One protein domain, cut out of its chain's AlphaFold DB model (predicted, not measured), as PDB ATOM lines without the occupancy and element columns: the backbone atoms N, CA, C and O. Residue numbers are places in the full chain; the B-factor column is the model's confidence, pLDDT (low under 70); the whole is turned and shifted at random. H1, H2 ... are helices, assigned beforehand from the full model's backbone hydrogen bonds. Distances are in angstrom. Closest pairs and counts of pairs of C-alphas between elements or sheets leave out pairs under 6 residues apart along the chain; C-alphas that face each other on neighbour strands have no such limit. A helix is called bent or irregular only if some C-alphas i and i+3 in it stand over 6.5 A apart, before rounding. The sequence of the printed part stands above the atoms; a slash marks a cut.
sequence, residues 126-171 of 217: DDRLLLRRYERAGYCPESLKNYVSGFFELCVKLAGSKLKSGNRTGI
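What this domain is: This is residues 126 to 171 of the 217 residues of an uncharacterized protein of Candidatus Peribacteria bacterium RIFCSPHIGHO2_01_FULL_51_35 (UniProt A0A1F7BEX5). Two helices of 12 residues, H1 and H3, lie side by side and run the same way, and the chain between them folds back through a short helix, H2, that lies to one side of the pair. The pair meets over only part of its length, along residues 131 to 136 of H1, and after H3 a tail of residues 163 to 171 follows with no named element. The printed part has 46 residues with three named helices, in the order H1, H2, H3, and no named strand; the class is all helix, and the helices hold 29 of the 46 residues. The whole is compact, with a radius of gyration of the C-alphas of 9.9 A, and rounded, spanning 25 by 18 by 16 A.

Where its parts are: Find C-alpha 126 at (92.496, 13.928, 156.282); here H1 begins, and it covers residues 126 to 137, 16.7 A from first to last C-alpha. Read on past residues 138 to 141 to C-alpha 142 at (88.010, 27.688, 168.600), where the short H2, residues 142 to 146, begins. After residues 147 to 150 comes H3, residues 151 to 162, which ends at C-alpha 162 at (75.941, 28.335, 157.799) and measures 17.2 A. H3 is irregular: the C-alphas of Leu 158 and Ser 161 are 9.0 A apart, and its line is a rough one.

How they stand to each other: Look first at Glu 135 and Ala 159, whose C-alphas, 4.9 A apart, are the closest of H1 and H3. These two helices touch, with residues 131 to 136 alone on the side of H1. Their lines stand at a shallow tilt of 29 degrees and run the same way. Next look at Lys 145 and Phe 152: their C-alphas, 5.3 A apart, are the closest of H2 and H3, which touch only at the corner, with residues 151 to 152 alone on the side of H3. H1 and H2 are apart. On the backbone, every O i to N i+4 pair of H1 is within hydrogen-bond range, against 6 of 8 in H3 and 0 of 1 in H2, where 2 of 2 O i to N i+3 pairs are within range.

The domain as a whole: The two C-alphas farthest apart are those of Ser 149 and Gly 170, 26.9 A. The printed part has no cut, and the links from H1 to H2 and from H2 to H3 are both tight, with 4 residues each. Read the B-factor column for the model's confidence: the mean pLDDT of the printed part is 75.1, and residues 161 to 171, of which 161 to 162 belong to H3, are under 70.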
ATOM      1  N   ASP A 126      93.059  14.064 154.937       77.75
ATOM      2  CA  ASP A 126      92.496  13.928 156.282       77.75
ATOM      3  C   ASP A 126      91.964  15.268 156.810       77.75
ATOM      4  O   ASP A 126      90.827  15.356 157.295       77.75
ATOM      5  N   ASP A 127      92.727  16.343 156.620       82.25
ATOM      6  CA  ASP A 127      92.326  17.700 156.987       82.25
ATOM      7  C   ASP A 127      91.125  18.188 156.158       82.25
ATOM      8  O   ASP A 127      90.217  18.845 156.680       82.25
ATOM      9  N   ARG A 128      91.045  17.811 154.872       82.88
ATOM     10  CA  ARG A 128      89.876  18.097 154.018       82.88
ATOM     11  C   ARG A 128      88.624  17.385 154.514       82.88
ATOM     12  O   ARG A 128      87.540  17.979 154.527       82.88
ATOM     13  N   LEU A 129      88.737  16.118 154.910       83.00
ATOM     14  CA  LEU A 129      87.617  15.362 155.476       83.00
ATOM     15  C   LEU A 129      87.131  15.989 156.786       83.00
ATOM     16  O   LEU A 129      85.920  16.088 157.021       83.00
ATOM     17  N   LEU A 130      88.065  16.451 157.612       83.75
ATOM     18  CA  LEU A 130      87.785  17.142 158.861       83.75
ATOM     19  C   LEU A 130      87.083  18.492 158.613       83.75
ATOM     20  O   LEU A 130      86.039  18.741 159.223       83.75
ATOM     21  N   LEU A 131      87.534  19.299 157.643       83.38
ATOM     22  CA  LEU A 131      86.842  20.531 157.225       83.38
ATOM     23  C   LEU A 131      85.422  20.263 156.723       83.38
ATOM     24  O   LEU A 131      84.485  20.905 157.192       83.38
ATOM     25  N   ARG A 132      85.223  19.268 155.847       83.31
ATOM     26  CA  ARG A 132      83.882  18.891 155.357       83.31
ATOM     27  C   ARG A 132      82.947  18.490 156.497       83.31
ATOM     28  O   ARG A 132      81.744  18.753 156.442       83.31
ATOM     29  N   ARG A 133      83.468  17.838 157.543       82.19
ATOM     30  CA  ARG A 133      82.684  17.476 158.732       82.19
ATOM     31  C   ARG A 133      82.238  18.718 159.506       82.19
ATOM     32  O   ARG A 133      81.084  18.759 159.936       82.19
ATOM     33  N   TYR A 134      83.118  19.701 159.679       80.62
ATOM     34  CA  TYR A 134      82.797  20.954 160.370       80.62
ATOM     35  C   TYR A 134      81.877  21.864 159.551       80.62
ATOM     36  O   TYR A 134      80.911  22.396 160.095       80.62
ATOM     37  N   GLU A 135      82.083  21.938 158.236       81.88
ATOM     38  CA  GLU A 135      81.204  22.648 157.303       81.88
ATOM     39  C   GLU A 135      79.778  22.078 157.344       81.88
ATOM     40  O   GLU A 135      78.814  22.814 157.549       81.88
ATOM     41  N   ARG A 136      79.627  20.748 157.247       79.50
ATOM     42  CA  ARG A 136      78.316  20.082 157.374       79.50
ATOM     43  C   ARG A 136      77.677  20.294 158.740       79.50
ATOM     44  O   ARG A 136      76.456  20.372 158.839       79.50
ATOM     45  N   ALA A 137      78.487  20.348 159.794       74.06
ATOM     46  CA  ALA A 137      78.002  20.631 161.137       74.06
ATOM     47  C   ALA A 137      77.601  22.106 161.321       74.06
ATOM     48  O   ALA A 137      76.884  22.407 162.276       74.06
ATOM     49  N   GLY A 138      78.040  23.004 160.430       75.56
ATOM     50  CA  GLY A 138      77.848  24.448 160.559       75.56
ATOM     51  C   GLY A 138      78.524  25.013 161.808       75.56
ATOM     52  O   GLY A 138      77.999  25.938 162.420       75.56
ATOM     53  N   TYR A 139      79.633  24.412 162.247       81.00
ATOM     54  CA  TYR A 139      80.301  24.759 163.502       81.00
ATOM     55  C   TYR A 139      81.813  24.574 163.378       81.00
ATOM     56  O   TYR A 139      82.266  23.481 163.042       81.00
ATOM     57  N   CYS A 140      82.580  25.613 163.714       81.56
ATOM     58  CA  CYS A 140      84.043  25.597 163.750       81.56
ATOM     59  C   CYS A 140      84.511  25.871 165.192       81.56
ATOM     60  O   CYS A 140      84.368  27.002 165.657       81.56
ATOM     61  N   PRO A 141      85.030  24.872 165.932       80.38
ATOM     62  CA  PRO A 141      85.500  25.086 167.300       80.38
ATOM     63  C   PRO A 141      86.749  25.971 167.354       80.38
ATOM     64  O   PRO A 141      87.652  25.834 166.532       80.38
ATOM     65  N   GLU A 142      86.843  26.819 168.380       80.06
ATOM     66  CA  GLU A 142      88.010  27.688 168.600       80.06
ATOM     67  C   GLU A 142      89.297  26.913 168.902       80.06
ATOM     68  O   GLU A 142      90.386  27.409 168.627       80.06
ATOM     69  N   SER A 143      89.190  25.670 169.385       79.06
ATOM     70  CA  SER A 143      90.342  24.785 169.594       79.06
ATOM     71  C   SER A 143      91.105  24.467 168.303       79.06
ATOM     72  O   SER A 143      92.279  24.109 168.372       79.06
ATOM     73  N   LEU A 144      90.493  24.659 167.124       76.44
ATOM     74  CA  LEU A 144      91.171  24.524 165.829       76.44
ATOM     75  C   LEU A 144      92.231  25.602 165.586       76.44
ATOM     76  O   LEU A 144      93.096  25.393 164.741       76.44
ATOM     77  N   LYS A 145      92.205  26.722 166.323       78.19
ATOM     78  CA  LYS A 145      93.258  27.748 166.255       78.19
ATOM     79  C   LYS A 145      94.624  27.192 166.675       78.19
ATOM     80  O   LYS A 145      95.637  27.625 166.144       78.19
ATOM     81  N   ASN A 146      94.628  26.209 167.579       76.75
ATOM     82  CA  ASN A 146      95.842  25.575 168.099       76.75
ATOM     83  C   ASN A 146      96.248  24.320 167.311       76.75
ATOM     84  O   ASN A 146      97.292  23.746 167.596       76.75
ATOM     85  N   TYR A 147      95.408  23.856 166.378       73.88
ATOM     86  CA  TYR A 147      95.666  22.635 165.619       73.88
ATOM     87  C   TYR A 147      96.689  22.891 164.512       73.88
ATOM     88  O   TYR A 147      97.761  22.297 164.511       73.88
ATOM     89  N   VAL A 148      96.372  23.819 163.605       75.19
ATOM     90  CA  VAL A 148      97.280  24.290 162.556       75.19
ATOM     91  C   VAL A 148      96.964  25.758 162.259       75.19
ATOM     92  O   VAL A 148      95.793  26.151 162.199       75.19
ATOM     93  N   SER A 149      97.995  26.581 162.065       76.25
ATOM     94  CA  SER A 149      97.836  27.997 161.726       76.25
ATOM     95  C   SER A 149      97.039  28.182 160.429       76.25
ATOM     96  O   SER A 149      97.270  27.526 159.415       76.25
ATOM     97  N   GLY A 150      96.046  29.075 160.474       73.31
ATOM     98  CA  GLY A 150      95.155  29.372 159.343       73.31
ATOM     99  C   GLY A 150      94.005  28.376 159.128       73.31
ATOM    100  O   GLY A 150      93.066  28.677 158.389       73.31
ATOM    101  N   PHE A 151      93.992  27.231 159.817       81.88
ATOM    102  CA  PHE A 151      92.952  26.210 159.639       81.88
ATOM    103  C   PHE A 151      91.572  26.659 160.139       81.88
ATOM    104  O   PHE A 151      90.543  26.415 159.505       81.88
ATOM    105  N   PHE A 152      91.541  27.372 161.267       82.12
ATOM    106  CA  PHE A 152      90.313  27.957 161.802       82.12
ATOM    107  C   PHE A 152      89.708  28.988 160.838       82.12
ATOM    108  O   PHE A 152      88.507  28.961 160.575       82.12
ATOM    109  N   GLU A 153      90.538  29.855 160.253       83.38
ATOM    110  CA  GLU A 153      90.088  30.867 159.292       83.38
ATOM    111  C   GLU A 153      89.544  30.234 158.010       83.38
ATOM    112  O   GLU A 153      88.534  30.692 157.478       83.38
ATOM    113  N   LEU A 154      90.167  29.150 157.538       81.69
ATOM    114  CA  LEU A 154      89.655  28.343 156.433       81.69
ATOM    115  C   LEU A 154      88.292  27.730 156.752       81.69
ATOM    116  O   LEU A 154      87.381  27.820 155.933       81.69
ATOM    117  N   CYS A 155      88.133  27.147 157.942       81.88
ATOM    118  CA  CYS A 155      86.856  26.588 158.383       81.88
ATOM    119  C   CYS A 155      85.759  27.660 158.386       81.88
ATOM    120  O   CYS A 155      84.675  27.431 157.854       81.88
ATOM    121  N   VAL A 156      86.054  28.852 158.912       82.56
ATOM    122  CA  VAL A 156      85.110  29.977 158.950       82.56
ATOM    123  C   VAL A 156      84.765  30.469 157.542       82.56
ATOM    124  O   VAL A 156      83.588  30.655 157.235       82.56
ATOM    125  N   LYS A 157      85.762  30.617 156.657       82.94
ATOM    126  CA  LYS A 157      85.556  31.017 155.254       82.94
ATOM    127  C   LYS A 157      84.701  30.008 154.481       82.94
ATOM    128  O   LYS A 157      83.844  30.419 153.706       82.94
ATOM    129  N   LEU A 158      84.910  28.709 154.701       79.06
ATOM    130  CA  LEU A 158      84.155  27.637 154.042       79.06
ATOM    131  C   LEU A 158      82.736  27.485 154.602       79.06
ATOM    132  O   LEU A 158      81.789  27.290 153.844       79.06
ATOM    133  N   ALA A 159      82.577  27.578 155.923       75.19
ATOM    134  CA  ALA A 159      81.276  27.443 156.570       75.19
ATOM    135  C   ALA A 159      80.373  28.667 156.325       75.19
ATOM    136  O   ALA A 159      79.150  28.514 156.254       75.19
ATOM    137  N   GLY A 160      80.955  29.860 156.152       73.88
ATOM    138  CA  GLY A 160      80.253  31.074 155.731       73.88
ATOM    139  C   GLY A 160      78.968  31.345 156.525       73.88
ATOM    140  O   GLY A 160      78.942  31.267 157.753       73.88
ATOM    141  N   SER A 161      77.867  31.613 155.819       62.50
ATOM    142  CA  SER A 161      76.538  31.904 156.391       62.50
ATOM    143  C   SER A 161      75.870  30.732 157.129       62.50
ATOM    144  O   SER A 161      74.809  30.911 157.724       62.50
ATOM    145  N   LYS A 162      76.463  29.530 157.108       64.62
ATOM    146  CA  LYS A 162      75.941  28.335 157.799       64.62
ATOM    147  C   LYS A 162      76.492  28.177 159.218       64.62
ATOM    148  O   LYS A 162      76.146  27.202 159.889       64.62
ATOM    149  N   LEU A 163      77.342  29.101 159.672       67.12
ATOM    150  CA  LEU A 163      77.878  29.105 161.029       67.12
ATOM    151  C   LEU A 163      76.760  29.345 162.045       67.12
ATOM    152  O   LEU A 163      76.192  30.430 162.143       67.12
ATOM    153  N   LYS A 164      76.454  28.314 162.829       67.00
ATOM    154  CA  LYS A 164      75.572  28.424 163.987       67.00
ATOM    155  C   LYS A 164      76.398  28.979 165.142       67.00
ATOM    156  O   LYS A 164      77.356  28.345 165.571       67.00
ATOM    157  N   SER A 165      76.004  30.133 165.671       58.88
ATOM    158  CA  SER A 165      76.680  30.848 166.769       58.88
ATOM    159  C   SER A 165      76.594  30.157 168.142       58.88
ATOM    160  O   SER A 165      76.879  30.773 169.164       58.88
ATOM    161  N   GLY A 166      76.182  28.889 168.194       59.56
ATOM    162  CA  GLY A 166      75.985  28.141 169.431       59.56
ATOM    163  C   GLY A 166      76.897  26.924 169.511       59.56
ATOM    164  O   GLY A 166      77.134  26.246 168.508       59.56
ATOM    165  N   ASN A 167      77.358  26.612 170.727       57.19
ATOM    166  CA  ASN A 167      78.046  25.359 171.034       57.19
ATOM    167  C   ASN A 167      77.267  24.171 170.467       57.19
ATOM    168  O   ASN A 167      76.036  24.166 170.479       57.19
ATOM    169  N   ARG A 168      77.990  23.161 169.971       56.50
ATOM    170  CA  ARG A 168      77.444  21.979 169.294       56.50
ATOM    171  C   ARG A 168      76.436  21.248 170.190       56.50
ATOM    172  O   ARG A 168      76.776  20.315 170.911       56.50
ATOM    173  N   THR A 169      75.171  21.649 170.106       56.16
ATOM    174  CA  THR A 169      74.098  21.082 170.922       56.16
ATOM    175  C   THR A 169      73.758  19.661 170.502       56.16
ATOM    176  O   THR A 169      73.092  18.981 171.252       56.16
ATOM    177  N   GLY A 170      74.242  19.163 169.356       58.44
ATOM    178  CA  GLY A 170      73.953  17.805 168.886       58.44
ATOM    179  C   GLY A 170      74.405  16.710 169.854       58.44
ATOM    180  O   GLY A 170      73.593  15.890 170.242       58.44
ATOM    181  N   ILE A 171      75.661  16.730 170.317       57.97
ATOM    182  CA  ILE A 171      76.178  15.666 171.202       57.97
ATOM    183  C   ILE A 171      75.566  15.783 172.602       57.97
ATOM    184  O   ILE A 171      75.148  14.785 173.180       57.97
TER     185      ILE A 171